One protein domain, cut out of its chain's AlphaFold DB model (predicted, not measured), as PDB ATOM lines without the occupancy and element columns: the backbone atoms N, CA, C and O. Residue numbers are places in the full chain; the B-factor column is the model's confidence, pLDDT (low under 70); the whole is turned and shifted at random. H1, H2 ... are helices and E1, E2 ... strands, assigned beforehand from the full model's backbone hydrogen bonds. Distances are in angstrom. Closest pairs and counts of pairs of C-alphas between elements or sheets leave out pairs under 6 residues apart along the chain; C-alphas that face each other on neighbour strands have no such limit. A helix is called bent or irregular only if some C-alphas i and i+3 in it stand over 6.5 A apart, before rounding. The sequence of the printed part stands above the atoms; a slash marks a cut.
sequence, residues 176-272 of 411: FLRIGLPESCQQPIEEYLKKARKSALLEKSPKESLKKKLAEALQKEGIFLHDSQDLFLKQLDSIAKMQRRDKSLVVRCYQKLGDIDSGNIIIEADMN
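What this domain is: This is residues 176 to 272 of the 411 residues of an uncharacterized protein of Methylacidiphilum fumariolicum (UniProt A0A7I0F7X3). A small, short-stranded sheet, E2, E1, E3, sits at one side of three helices: H1 and H2 lie side by side as a helical hairpin, and H3 crosses H1 steeply. The 97 printed residues run E1 H1 H2 H3 E2 E3; the sheet is mixed, in the order E2 E1 E3, and the class is mostly helix. E1, the three helices and E2 form a strand-helix-strand unit, two parallel neighbour strands with helices between. The whole is compact, with a radius of gyration of the C-alphas of 12.6 A and spans of 37 by 33 by 20 A.

Where its parts are: E1 is residues 176 to 179, from C-alpha 176 at (28.258, -22.430, 48.703); E2 is 251 to 253; E3 is 267 to 271, 13.0 A long, ending at C-alpha 271 at (32.701, -26.479, 47.373). H1, residues 183 to 201, measures 27.4 A, H2, 208 to 220, 18.6 A, and H3, 226 to 245, 30.6 A. H1 and H3 are irregular: C-alphas 184 and 187 are 7.0 A apart, C-alphas 227 and 230 7.2 A.

How they stand to each other: E1 and E3 are antiparallel, with N 178 and O 268 at 2.8 A; E2 and E1 are parallel, with N 252 and O 177 at 2.8 A. H1, with residues 183 to 193, and H3, with 232 to 243, only graze the sheet. H1 and H2 touch, closest at the C-alphas of Pro 188 and Leu 214, 6.1 A, with a shallow tilt of 7 degrees, opposite ways. H1, with residues 193 to 201 alone, touches residues 236 to 244 of H3 at a steep tilt of 60 degrees; the C-alphas of Arg 197 and Ala 240 are closest, 4.7 A. H2 and H3 are close but not clearly touching, and H2 is not on the sheet. O i to N i+4 pairs are within hydrogen-bond range in 12 of 15 for H1, 8 of 9 for H2 and 13 of 16 for H3.

The domain as a whole: The C-alphas of Leu 202 and Leu 257, the two farthest apart, are 37.8 A apart. The printed part has no cut; the link from E2 to E3 is long, and in it residues 257 to 264 are under pLDDT 70.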
ATOM      1  N   PHE A 176      29.315 -23.267  49.285       86.81
ATOM      2  CA  PHE A 176      28.258 -22.430  48.703       86.81
ATOM      3  C   PHE A 176      27.067 -23.267  48.214       86.81
ATOM      4  O   PHE A 176      27.145 -24.491  48.152       86.81
ATOM      5  N   LEU A 177      25.951 -22.614  47.882       87.81
ATOM      6  CA  LEU A 177      24.893 -23.232  47.081       87.81
ATOM      7  C   LEU A 177      25.217 -23.072  45.605       87.81
ATOM      8  O   LEU A 177      25.354 -21.947  45.120       87.81
ATOM      9  N   ARG A 178      25.284 -24.184  44.890       88.31
ATOM     10  CA  ARG A 178      25.332 -24.198  43.437       88.31
ATOM     11  C   ARG A 178      23.920 -24.261  42.880       88.31
ATOM     12  O   ARG A 178      23.082 -24.997  43.397       88.31
ATOM     13  N   ILE A 179      23.686 -23.507  41.817       89.88
ATOM     14  CA  ILE A 179      22.516 -23.626  40.954       89.88
ATOM     15  C   ILE A 179      23.024 -24.036  39.569       89.88
ATOM     16  O   ILE A 179      23.983 -23.449  39.065       89.88
ATOM     17  N   GLY A 180      22.395 -25.052  38.980       88.25
ATOM     18  CA  GLY A 180      22.697 -25.639  37.673       88.25
ATOM     19  C   GLY A 180      22.347 -24.742  36.483       88.25
ATOM     20  O   GLY A 180      21.634 -25.162  35.581       88.25
ATOM     21  N   LEU A 181      22.812 -23.496  36.509       90.00
ATOM     22  CA  LEU A 181      22.571 -22.464  35.503       90.00
ATOM     23  C   LEU A 181      23.903 -21.910  34.969       90.00
ATOM     24  O   LEU A 181      24.889 -21.911  35.715       90.00
ATOM     25  N   PRO A 182      23.941 -21.398  33.723       89.62
ATOM     26  CA  PRO A 182      25.066 -20.625  33.202       89.62
ATOM     27  C   PRO A 182      25.449 -19.449  34.110       89.62
ATOM     28  O   PRO A 182      24.603 -18.873  34.796       89.62
ATOM     29  N   GLU A 183      26.717 -19.036  34.071       92.62
ATOM     30  CA  GLU A 183      27.205 -17.899  34.870       92.62
ATOM     31  C   GLU A 183      26.513 -16.569  34.505       92.62
ATOM     32  O   GLU A 183      26.342 -15.712  35.371       92.62
ATOM     33  N   SER A 184      26.011 -16.419  33.271       92.56
ATOM     34  CA  SER A 184      25.189 -15.271  32.849       92.56
ATOM     35  C   SER A 184      23.905 -15.110  33.680       92.56
ATOM     36  O   SER A 184      23.463 -13.989  33.941       92.56
ATOM     37  N   CYS A 185      23.344 -16.206  34.205       93.94
ATOM     38  CA  CYS A 185      22.179 -16.175  35.088       93.94
ATOM     39  C   CYS A 185      22.481 -15.672  36.514       93.94
ATOM     40  O   CYS A 185      21.539 -15.450  37.283       93.94
ATOM     41  N   GLN A 186      23.753 -15.461  36.888       95.88
ATOM     42  CA  GLN A 186      24.139 -15.061  38.245       95.88
ATOM     43  C   GLN A 186      23.459 -13.758  38.687       95.88
ATOM     44  O   GLN A 186      22.849 -13.724  39.757       95.88
ATOM     45  N   GLN A 187      23.500 -12.700  37.868       96.25
ATOM     46  CA  GLN A 187      22.891 -11.415  38.232       96.25
ATOM     47  C   GLN A 187      21.355 -11.510  38.397       96.25
ATOM     48  O   GLN A 187      20.860 -11.068  39.439       96.25
ATOM     49  N   PRO A 188      20.577 -12.094  37.457       96.06
ATOM     50  CA  PRO A 188      19.144 -12.338  37.651       96.06
ATOM     51  C   PRO A 188      18.804 -13.070  38.958       96.06
ATOM     52  O   PRO A 188      17.886 -12.664  39.679       96.06
ATOM     53  N   ILE A 189      19.570 -14.111  39.298       96.06
ATOM     54  CA  ILE A 189      19.390 -14.903  40.521       96.06
ATOM     55  C   ILE A 189      19.711 -14.080  41.774       96.06
ATOM     56  O   ILE A 189      18.911 -14.054  42.715       96.06
ATOM     57  N   GLU A 190      20.830 -13.352  41.800       95.50
ATOM     58  CA  GLU A 190      21.182 -12.469  42.916       95.50
ATOM     59  C   GLU A 190      20.144 -11.362  43.130       95.50
ATOM     60  O   GLU A 190      19.761 -11.069  44.268       95.50
ATOM     61  N   GLU A 191      19.636 -10.763  42.050       95.44
ATOM     62  CA  GLU A 191      18.576  -9.763  42.116       95.44
ATOM     63  C   GLU A 191      17.263 -10.332  42.659       95.44
ATOM     64  O   GLU A 191      16.612  -9.669  43.480       95.44
ATOM     65  N   TYR A 192      16.880 -11.542  42.231       96.31
ATOM     66  CA  TYR A 192      15.722 -12.249  42.769       96.31
ATOM     67  C   TYR A 192      15.897 -12.482  44.269       96.31
ATOM     68  O   TYR A 192      15.090 -11.992  45.059       96.31
ATOM     69  N   LEU A 193      16.989 -13.131  44.685       95.19
ATOM     70  CA  LEU A 193      17.263 -13.460  46.086       95.19
ATOM     71  C   LEU A 193      17.343 -12.207  46.974       95.19
ATOM     72  O   LEU A 193      16.746 -12.168  48.052       95.19
ATOM     73  N   LYS A 194      17.984 -11.127  46.507       94.00
ATOM     74  CA  LYS A 194      18.070  -9.833  47.212       94.00
ATOM     75  C   LYS A 194      16.694  -9.214  47.475       94.00
ATOM     76  O   LYS A 194      16.498  -8.607  48.534       94.00
ATOM     77  N   LYS A 195      15.748  -9.354  46.539       94.62
ATOM     78  CA  LYS A 195      14.370  -8.842  46.653       94.62
ATOM     79  C   LYS A 195      13.480  -9.812  47.447       94.62
ATOM     80  O   LYS A 195      12.817  -9.377  48.387       94.62
ATOM     81  N   ALA A 196      13.548 -11.115  47.179       93.56
ATOM     82  CA  ALA A 196      12.835 -12.164  47.909       93.56
ATOM     83  C   ALA A 196      13.210 -12.199  49.402       93.56
ATOM     84  O   ALA A 196      12.335 -12.328  50.257       93.56
ATOM     85  N   ARG A 197      14.482 -11.957  49.753       92.25
ATOM     86  CA  ARG A 197      14.939 -11.836  51.150       92.25
ATOM     87  C   ARG A 197      14.268 -10.673  51.889       92.25
ATOM     88  O   ARG A 197      14.021 -10.789  53.088       92.25
ATOM     89  N   LYS A 198      13.940  -9.567  51.202       91.06
ATOM     90  CA  LYS A 198      13.152  -8.467  51.793       91.06
ATOM     91  C   LYS A 198      11.711  -8.902  52.068       91.06
ATOM     92  O   LYS A 198      11.204  -8.604  53.143       91.06
ATOM     93  N   SER A 199      11.077  -9.655  51.166       90.62
ATOM     94  CA  SER A 199       9.750 -10.239  51.424       90.62
ATOM     95  C   SER A 199       9.776 -11.237  52.589       90.62
ATOM     96  O   SER A 199       8.939 -11.152  53.482       90.62
ATOM     97  N   ALA A 200      10.798 -12.098  52.656       87.50
ATOM     98  CA  ALA A 200      10.981 -13.062  53.741       87.50
ATOM     99  C   ALA A 200      11.239 -12.407  55.115       87.50
ATOM    100  O   ALA A 200      10.885 -12.985  56.142       87.50
ATOM    101  N   LEU A 201      11.833 -11.208  55.169       86.38
ATOM    102  CA  LEU A 201      11.928 -10.409  56.404       86.38
ATOM    103  C   LEU A 201      10.559  -9.916  56.898       86.38
ATOM    104  O   LEU A 201      10.381  -9.758  58.098       86.38
ATOM    105  N   LEU A 202       9.603  -9.716  55.989       88.44
ATOM    106  CA  LEU A 202       8.230  -9.288  56.281       88.44
ATOM    107  C   LEU A 202       7.244 -10.467  56.399       88.44
ATOM    108  O   LEU A 202       6.038 -10.242  56.398       88.44
ATOM    109  N   GLU A 203       7.750 -11.705  56.424       84.88
ATOM    110  CA  GLU A 203       6.981 -12.962  56.388       84.88
ATOM    111  C   GLU A 203       5.992 -13.074  55.204       84.88
ATOM    112  O   GLU A 203       4.982 -13.768  55.276       84.88
ATOM    113  N   LYS A 204       6.310 -12.421  54.076       87.88
ATOM    114  CA  LYS A 204       5.504 -12.415  52.842       87.88
ATOM    115  C   LYS A 204       6.179 -13.201  51.719       87.88
ATOM    116  O   LYS A 204       7.406 -13.239  51.623       87.88
ATOM    117  N   SER A 205       5.372 -13.758  50.819       85.31
ATOM    118  CA  SER A 205       5.847 -14.287  49.534       85.31
ATOM    119  C   SER A 205       6.375 -13.157  48.634       85.31
ATOM    120  O   SER A 205       5.917 -12.010  48.745       85.31
ATOM    121  N   PRO A 206       7.331 -13.417  47.727       89.75
ATOM    122  CA  PRO A 206       7.721 -12.442  46.716       89.75
ATOM    123  C   PRO A 206       6.582 -12.152  45.731       89.75
ATOM    124  O   PRO A 206       5.731 -12.999  45.473       89.75
ATOM    125  N   LYS A 207       6.558 -10.929  45.188       92.19
ATOM    126  CA  LYS A 207       5.521 -10.491  44.241       92.19
ATOM    127  C   LYS A 207       5.616 -11.278  42.930       92.19
ATOM    128  O   LYS A 207       6.719 -11.490  42.432       92.19
ATOM    129  N   GLU A 208       4.480 -11.570  42.301       91.62
ATOM    130  CA  GLU A 208       4.434 -12.220  40.979       91.62
ATOM    131  C   GLU A 208       5.229 -11.464  39.904       91.62
ATOM    132  O   GLU A 208       5.909 -12.073  39.083       91.62
ATOM    133  N   SER A 209       5.260 -10.129  39.958       93.06
ATOM    134  CA  SER A 209       6.087  -9.317  39.054       93.06
ATOM    135  C   SER A 209       7.600  -9.492  39.242       93.06
ATOM    136  O   SER A 209       8.360  -9.134  38.348       93.06
ATOM    137  N   LEU A 210       8.064 -10.042  40.373       93.88
ATOM    138  CA  LEU A 210       9.462 -10.444  40.545       93.88
ATOM    139  C   LEU A 210       9.729 -11.818  39.920       93.88
ATOM    140  O   LEU A 210      10.752 -11.987  39.262       93.88
ATOM    141  N   LYS A 211       8.810 -12.774  40.106       92.69
ATOM    142  CA  LYS A 211       8.900 -14.118  39.518       92.69
ATOM    143  C   LYS A 211       8.902 -14.055  37.989       92.69
ATOM    144  O   LYS A 211       9.798 -14.618  37.370       92.69
ATOM    145  N   LYS A 212       7.979 -13.280  37.399       91.94
ATOM    146  CA  LYS A 212       7.921 -13.035  35.945       91.94
ATOM    147  C   LYS A 212       9.236 -12.470  35.402       91.94
ATOM    148  O   LYS A 212       9.795 -13.046  34.481       91.94
ATOM    149  N   LYS A 213       9.806 -11.447  36.052       94.69
ATOM    150  CA  LYS A 213      11.105 -10.872  35.658       94.69
ATOM    151  C   LYS A 213      12.272 -11.862  35.711       94.69
ATOM    152  O   LYS A 213      13.187 -11.736  34.906       94.69
ATOM    153  N   LEU A 214      12.268 -12.816  36.647       94.75
ATOM    154  CA  LEU A 214      13.278 -13.878  36.656       94.75
ATOM    155  C   LEU A 214      13.049 -14.862  35.501       94.75
ATOM    156  O   LEU A 214      14.002 -15.180  34.801       94.75
ATOM    157  N   ALA A 215      11.810 -15.300  35.269       91.69
ATOM    158  CA  ALA A 215      11.484 -16.195  34.157       91.69
ATOM    159  C   ALA A 215      11.844 -15.571  32.793       91.69
ATOM    160  O   ALA A 215      12.514 -16.209  31.991       91.69
ATOM    161  N   GLU A 216      11.503 -14.297  32.574       93.25
ATOM    162  CA  GLU A 216      11.887 -13.513  31.387       93.25
ATOM    163  C   GLU A 216      13.413 -13.412  31.208       93.25
ATOM    164  O   GLU A 216      13.905 -13.406  30.082       93.25
ATOM    165  N   ALA A 217      14.176 -13.313  32.302       93.94
ATOM    166  CA  ALA A 217      15.637 -13.272  32.246       93.94
ATOM    167  C   ALA A 217      16.236 -14.644  31.895       93.94
ATOM    168  O   ALA A 217      17.138 -14.710  31.071       93.94
ATOM    169  N   LEU A 218      15.706 -15.732  32.459       91.50
ATOM    170  CA  LEU A 218      16.151 -17.097  32.149       91.50
ATOM    171  C   LEU A 218      15.798 -17.498  30.707       91.50
ATOM    172  O   LEU A 218      16.631 -18.074  30.013       91.50
ATOM    173  N   GLN A 219      14.622 -17.106  30.208       91.19
ATOM    174  CA  GLN A 219      14.219 -17.340  28.815       91.19
ATOM    175  C   GLN A 219      15.154 -16.665  27.800       91.19
ATOM    176  O   GLN A 219      15.397 -17.227  26.735       91.19
ATOM    177  N   LYS A 220      15.720 -15.491  28.122       92.12
ATOM    178  CA  LYS A 220      16.723 -14.816  27.271       92.12
ATOM    179  C   LYS A 220      18.039 -15.584  27.169       92.12
ATOM    180  O   LYS A 220      18.684 -15.523  26.131       92.12
ATOM    181  N   GLU A 221      18.386 -16.340  28.205       87.75
ATOM    182  CA  GLU A 221      19.533 -17.259  28.228       87.75
ATOM    183  C   GLU A 221      19.190 -18.636  27.613       87.75
ATOM    184  O   GLU A 221      19.975 -19.576  27.707       87.75
ATOM    185  N   GLY A 222      18.008 -18.784  26.995       87.06
ATOM    186  CA  GLY A 222      17.535 -20.033  26.388       87.06
ATOM    187  C   GLY A 222      16.970 -21.055  27.383       87.06
ATOM    188  O   GLY A 222      16.805 -22.222  27.031       87.06
ATOM    189  N   ILE A 223      16.678 -20.648  28.622       87.19
ATOM    190  CA  ILE A 223      16.320 -21.552  29.721       87.19
ATOM    191  C   ILE A 223      14.820 -21.474  30.000       87.19
ATOM    192  O   ILE A 223      14.311 -20.509  30.577       87.19
ATOM    193  N   PHE A 224      14.111 -22.527  29.604       84.06
ATOM    194  CA  PHE A 224      12.662 -22.643  29.733       84.06
ATOM    195  C   PHE A 224      12.312 -23.606  30.872       84.06
ATOM    196  O   PHE A 224      12.624 -24.790  30.822       84.06
ATOM    197  N   LEU A 225      11.670 -23.080  31.918       76.44
ATOM    198  CA  LEU A 225      11.405 -23.825  33.154       76.44
ATOM    199  C   LEU A 225      10.194 -24.770  33.085       76.44
ATOM    200  O   LEU A 225      10.066 -25.615  33.965       76.44
ATOM    201  N   HIS A 226       9.309 -24.594  32.094       78.62
ATOM    202  CA  HIS A 226       8.066 -25.357  31.894       78.62
ATOM    203  C   HIS A 226       7.375 -25.747  33.224       78.62
ATOM    204  O   HIS A 226       7.103 -24.870  34.050       78.62
ATOM    205  N   ASP A 227       7.125 -27.037  33.452       73.00
ATOM    206  CA  ASP A 227       6.416 -27.557  34.630       73.00
ATOM    207  C   ASP A 227       7.225 -27.418  35.938       73.00
ATOM    208  O   ASP A 227       6.665 -27.384  37.037       73.00
ATOM    209  N   SER A 228       8.548 -27.268  35.837       75.75
ATOM    210  CA  SER A 228       9.470 -27.148  36.972       75.75
ATOM    211  C   SER A 228       9.569 -25.723  37.532       75.75
ATOM    212  O   SER A 228      10.200 -25.517  38.575       75.75
ATOM    213  N   GLN A 229       8.929 -24.728  36.899       83.00
ATOM    214  CA  GLN A 229       9.001 -23.319  37.304       83.00
ATOM    215  C   GLN A 229       8.597 -23.097  38.769       83.00
ATOM    216  O   GLN A 229       9.318 -22.438  39.521       83.00
ATOM    217  N   ASP A 230       7.465 -23.656  39.196       82.44
ATOM    218  CA  ASP A 230       6.956 -23.462  40.556       82.44
ATOM    219  C   ASP A 230       7.838 -24.136  41.612       82.44
ATOM    220  O   ASP A 230       8.006 -23.601  42.712       82.44
ATOM    221  N   LEU A 231       8.429 -25.290  41.291       82.69
ATOM    222  CA  LEU A 231       9.371 -25.981  42.172       82.69
ATOM    223  C   LEU A 231      10.662 -25.167  42.327       82.69
ATOM    224  O   LEU A 231      11.087 -24.899  43.453       82.69
ATOM    225  N   PHE A 232      11.236 -24.706  41.216       86.31
ATOM    226  CA  PHE A 232      12.446 -23.887  41.208       86.31
ATOM    227  C   PHE A 232      12.255 -22.568  41.977       86.31
ATOM    228  O   PHE A 232      13.066 -22.214  42.835       86.31
ATOM    229  N   LEU A 233      11.131 -21.870  41.769       88.06
ATOM    230  CA  LEU A 233      10.809 -20.647  42.512       88.06
ATOM    231  C   LEU A 233      10.606 -20.913  44.017       88.06
ATOM    232  O   LEU A 233      11.109 -20.146  44.840       88.06
ATOM    233  N   LYS A 234       9.949 -22.018  44.408       85.06
ATOM    234  CA  LYS A 234       9.841 -22.436  45.824       85.06
ATOM    235  C   LYS A 234      11.214 -22.707  46.451       85.06
ATOM    236  O   LYS A 234      11.436 -22.343  47.611       85.06
ATOM    237  N   GLN A 235      12.145 -23.304  45.705       86.75
ATOM    238  CA  GLN A 235      13.519 -23.520  46.161       86.75
ATOM    239  C   GLN A 235      14.264 -22.185  46.342       86.75
ATOM    240  O   GLN A 235      14.834 -21.961  47.411       86.75
ATOM    241  N   LEU A 236      14.195 -21.254  45.382       90.00
ATOM    242  CA  LEU A 236      14.790 -19.914  45.519       90.00
ATOM    243  C   LEU A 236      14.207 -19.124  46.704       90.00
ATOM    244  O   LEU A 236      14.947 -18.465  47.437       90.00
ATOM    245  N   ASP A 237      12.902 -19.232  46.957       88.38
ATOM    246  CA  ASP A 237      12.255 -18.633  48.131       88.38
ATOM    247  C   ASP A 237      12.760 -19.248  49.446       88.38
ATOM    248  O   ASP A 237      12.934 -18.539  50.445       88.38
ATOM    249  N   SER A 238      13.043 -20.555  49.460       85.31
ATOM    250  CA  SER A 238      13.709 -21.225  50.584       85.31
ATOM    251  C   SER A 238      15.130 -20.685  50.793       85.31
ATOM    252  O   SER A 238      15.500 -20.328  51.915       85.31
ATOM    253  N   ILE A 239      15.899 -20.497  49.713       88.94
ATOM    254  CA  ILE A 239      17.243 -19.899  49.762       88.94
ATOM    255  C   ILE A 239      17.197 -18.466  50.302       88.94
ATOM    256  O   ILE A 239      17.982 -18.116  51.184       88.94
ATOM    257  N   ALA A 240      16.231 -17.650  49.879       89.62
ATOM    258  CA  ALA A 240      16.037 -16.304  50.414       89.62
ATOM    259  C   ALA A 240      15.711 -16.310  51.927       89.62
ATOM    260  O   ALA A 240      16.229 -15.478  52.682       89.62
ATOM    261  N   LYS A 241      14.911 -17.279  52.402       86.19
ATOM    262  CA  LYS A 241      14.641 -17.512  53.839       86.19
ATOM    263  C   LYS A 241      15.867 -18.036  54.600       86.19
ATOM    264  O   LYS A 241      15.986 -17.781  55.802       86.19
ATOM    265  N   MET A 242      16.786 -18.751  53.951       86.06
ATOM    266  CA  MET A 242      18.090 -19.099  54.530       86.06
ATOM    267  C   MET A 242      19.002 -17.870  54.622       86.06
ATOM    268  O   MET A 242      19.469 -17.554  55.713       86.06
ATOM    269  N   GLN A 243      19.162 -17.102  53.539       87.31
ATOM    270  CA  GLN A 243      19.972 -15.873  53.500       87.31
ATOM    271  C   GLN A 243      19.479 -14.762  54.444       87.31
ATOM    272  O   GLN A 243      20.242 -13.860  54.801       87.31
ATOM    273  N   ARG A 244      18.205 -14.804  54.862       85.31
ATOM    274  CA  ARG A 244      17.657 -13.978  55.954       85.31
ATOM    275  C   ARG A 244      18.369 -14.242  57.287       85.31
ATOM    276  O   ARG A 244      18.633 -13.298  58.025       85.31
ATOM    277  N   ARG A 245      18.656 -15.514  57.582       80.50
ATOM    278  CA  ARG A 245      19.272 -16.000  58.831       80.50
ATOM    279  C   ARG A 245      20.793 -16.022  58.746       80.50
ATOM    280  O   ARG A 245      21.467 -15.602  59.678       80.50
ATOM    281  N   ASP A 246      21.317 -16.485  57.617       81.94
ATOM    282  CA  ASP A 246      22.742 -16.592  57.344       81.94
ATOM    283  C   ASP A 246      23.104 -15.771  56.100       81.94
ATOM    284  O   ASP A 246      23.060 -16.246  54.967       81.94
ATOM    285  N   LYS A 247      23.488 -14.509  56.321       80.38
ATOM    286  CA  LYS A 247      23.938 -13.605  55.249       80.38
ATOM    287  C   LYS A 247      25.228 -14.075  54.560       80.38
ATOM    288  O   LYS A 247      25.584 -13.487  53.546       80.38
ATOM    289  N   SER A 248      25.926 -15.079  55.103       80.75
ATOM    290  CA  SER A 248      27.129 -15.663  54.501       80.75
ATOM    291  C   SER A 248      26.861 -16.868  53.599       80.75
ATOM    292  O   SER A 248      27.801 -17.446  53.060       80.75
ATOM    293  N   LEU A 249      25.590 -17.222  53.382       85.44
ATOM    294  CA  LEU A 249      25.192 -18.211  52.387       85.44
ATOM    295  C   LEU A 249      25.362 -17.654  50.961       85.44
ATOM    296  O   LEU A 249      24.469 -16.992  50.420       85.44
ATOM    297  N   VAL A 250      26.523 -17.937  50.371       89.00
ATOM    298  CA  VAL A 250      26.855 -17.642  48.970       89.00
ATOM    299  C   VAL A 250      26.068 -18.567  48.036       89.00
ATOM    300  O   VAL A 250      25.905 -19.753  48.327       89.00
ATOM    301  N   VAL A 251      25.603 -18.023  46.910       91.00
ATOM    302  CA  VAL A 251      24.926 -18.750  45.825       91.00
ATOM    303  C   VAL A 251      25.697 -18.496  44.532       91.00
ATOM    304  O   VAL A 251      26.060 -17.349  44.269       91.00
ATOM    305  N   ARG A 252      25.961 -19.540  43.744       91.31
ATOM    306  CA  ARG A 252      26.658 -19.459  42.452       91.31
ATOM    307  C   ARG A 252      25.907 -20.241  41.380       91.31
ATOM    308  O   ARG A 252      25.606 -21.416  41.581       91.31
ATOM    309  N   CYS A 253      25.655 -19.608  40.245       90.44
ATOM    310  CA  CYS A 253      25.274 -20.280  39.011       90.44
ATOM    311  C   CYS A 253      26.540 -20.898  38.419       90.44
ATOM    312  O   CYS A 253      27.506 -20.187  38.161       90.44
ATOM    313  N   TYR A 254      26.565 -22.221  38.294       83.19
ATOM    314  CA  TYR A 254      27.649 -22.949  37.646       83.19
ATOM    315  C   TYR A 254      27.077 -24.229  37.043       83.19
ATOM    316  O   TYR A 254      26.671 -25.134  37.780       83.19
ATOM    317  N   GLN A 255      27.039 -24.283  35.714       80.31
ATOM    318  CA  GLN A 255      26.493 -25.394  34.943       80.31
ATOM    319  C   GLN A 255      27.571 -26.445  34.643       80.31
ATOM    320  O   GLN A 255      28.646 -26.141  34.129       80.31
ATOM    321  N   LYS A 256      27.245 -27.701  34.922       73.25
ATOM    322  CA  LYS A 256      27.923 -28.923  34.486       73.25
ATOM    323  C   LYS A 256      26.986 -29.665  33.523       73.25
ATOM    324  O   LYS A 256      25.779 -29.412  33.453       73.25
ATOM    325  N   LEU A 257      27.540 -30.624  32.787       63.50
ATOM    326  CA  LEU A 257      26.760 -31.518  31.931       63.50
ATOM    327  C   LEU A 257      25.744 -32.315  32.775       63.50
ATOM    328  O   LEU A 257      26.142 -32.983  33.727       63.50
ATOM    329  N   GLY A 258      24.459 -32.254  32.410       64.50
ATOM    330  CA  GLY A 258      23.361 -32.947  33.105       64.50
ATOM    331  C   GLY A 258      22.639 -32.143  34.197       64.50
ATOM    332  O   GLY A 258      21.691 -32.652  34.779       64.50
ATOM    333  N   ASP A 259      23.029 -30.892  34.467       67.25
ATOM    334  CA  ASP A 259      22.360 -30.060  35.488       67.25
ATOM    335  C   ASP A 259      21.040 -29.417  35.059       67.25
ATOM    336  O   ASP A 259      20.311 -28.879  35.897       67.25
ATOM    337  N   ILE A 260      20.781 -29.443  33.753       62.28
ATOM    338  CA  ILE A 260      19.505 -29.104  33.137       62.28
ATOM    339  C   ILE A 260      19.062 -30.372  32.410       62.28
ATOM    340  O   ILE A 260      19.330 -30.546  31.223       62.28
ATOM    341  N   ASP A 261      18.444 -31.285  33.154       56.44
ATOM    342  CA  ASP A 261      17.799 -32.472  32.596       56.44
ATOM    343  C   ASP A 261      16.288 -32.237  32.580       56.44
ATOM    344  O   ASP A 261      15.674 -31.953  33.612       56.44
ATOM    345  N   SER A 262      15.692 -32.321  31.389       52.91
ATOM    346  CA  SER A 262      14.239 -32.268  31.195       52.91
ATOM    347  C   SER A 262      13.558 -31.037  31.834       52.91
ATOM    348  O   SER A 262      12.432 -31.118  32.314       52.91
ATOM    349  N   GLY A 263      14.256 -29.892  31.873       56.56
ATOM    350  CA  GLY A 263      13.781 -28.632  32.471       56.56
ATOM    351  C   GLY A 263      14.015 -28.481  33.984       56.56
ATOM    352  O   GLY A 263      13.803 -27.397  34.531       56.56
ATOM    353  N   ASN A 264      14.502 -29.516  34.673       69.00
ATOM    354  CA  ASN A 264      14.829 -29.443  36.096       69.00
ATOM    355  C   ASN A 264      16.216 -28.832  36.316       69.00
ATOM    356  O   ASN A 264      17.216 -29.372  35.851       69.00
ATOM    357  N   ILE A 265      16.276 -27.739  37.082       76.94
ATOM    358  CA  ILE A 265      17.533 -27.125  37.527       76.94
ATOM    359  C   ILE A 265      17.964 -27.753  38.852       76.94
ATOM    360  O   ILE A 265      17.243 -27.682  39.850       76.94
ATOM    361  N   ILE A 266      19.176 -28.305  38.890       76.81
ATOM    362  CA  ILE A 266      19.767 -28.826  40.128       76.81
ATOM    363  C   ILE A 266      20.188 -27.670  41.053       76.81
ATOM    364  O   ILE A 266      20.890 -26.745  40.639       76.81
ATOM    365  N   ILE A 267      19.792 -27.735  42.330       80.75
ATOM    366  CA  ILE A 267      20.279 -26.853  43.404       80.75
ATOM    367  C   ILE A 267      20.838 -27.707  44.541       80.75
ATOM    368  O   ILE A 267      20.137 -28.556  45.091       80.75
ATOM    369  N   GLU A 268      22.089 -27.465  44.927       79.25
ATOM    370  CA  GLU A 268      22.804 -28.307  45.892       79.25
ATOM    371  C   GLU A 268      23.940 -27.572  46.618       79.25
ATOM    372  O   GLU A 268      24.345 -26.474  46.236       79.25
ATOM    373  N   ALA A 269      24.460 -28.178  47.688       80.00
ATOM    374  CA  ALA A 269      25.641 -27.683  48.392       80.00
ATOM    375  C   ALA A 269      26.927 -28.099  47.661       80.00
ATOM    376  O   ALA A 269      27.089 -29.256  47.282       80.00
ATOM    377  N   ASP A 270      27.852 -27.157  47.496       80.62
ATOM    378  CA  ASP A 270      29.004 -27.279  46.605       80.62
ATOM    379  C   ASP A 270      30.247 -26.588  47.202       80.62
ATOM    380  O   ASP A 270      30.134 -25.792  48.140       80.62
ATOM    381  N   MET A 271      31.454 -26.925  46.730       82.69
ATOM    382  CA  MET A 271      32.701 -26.479  47.373       82.69
ATOM    383  C   MET A 271      33.925 -26.381  46.454       82.69
ATOM    384  O   MET A 271      34.081 -27.141  45.497       82.69
ATOM    385  N   ASN A 272      34.836 -25.469  46.797       83.31
ATOM    386  CA  ASN A 272      36.099 -25.278  46.079       83.31
ATOM    387  C   ASN A 272      37.114 -26.410  46.400       83.31
ATOM    388  O   ASN A 272      37.124 -26.904  47.536       83.31
TER     389      ASN A 272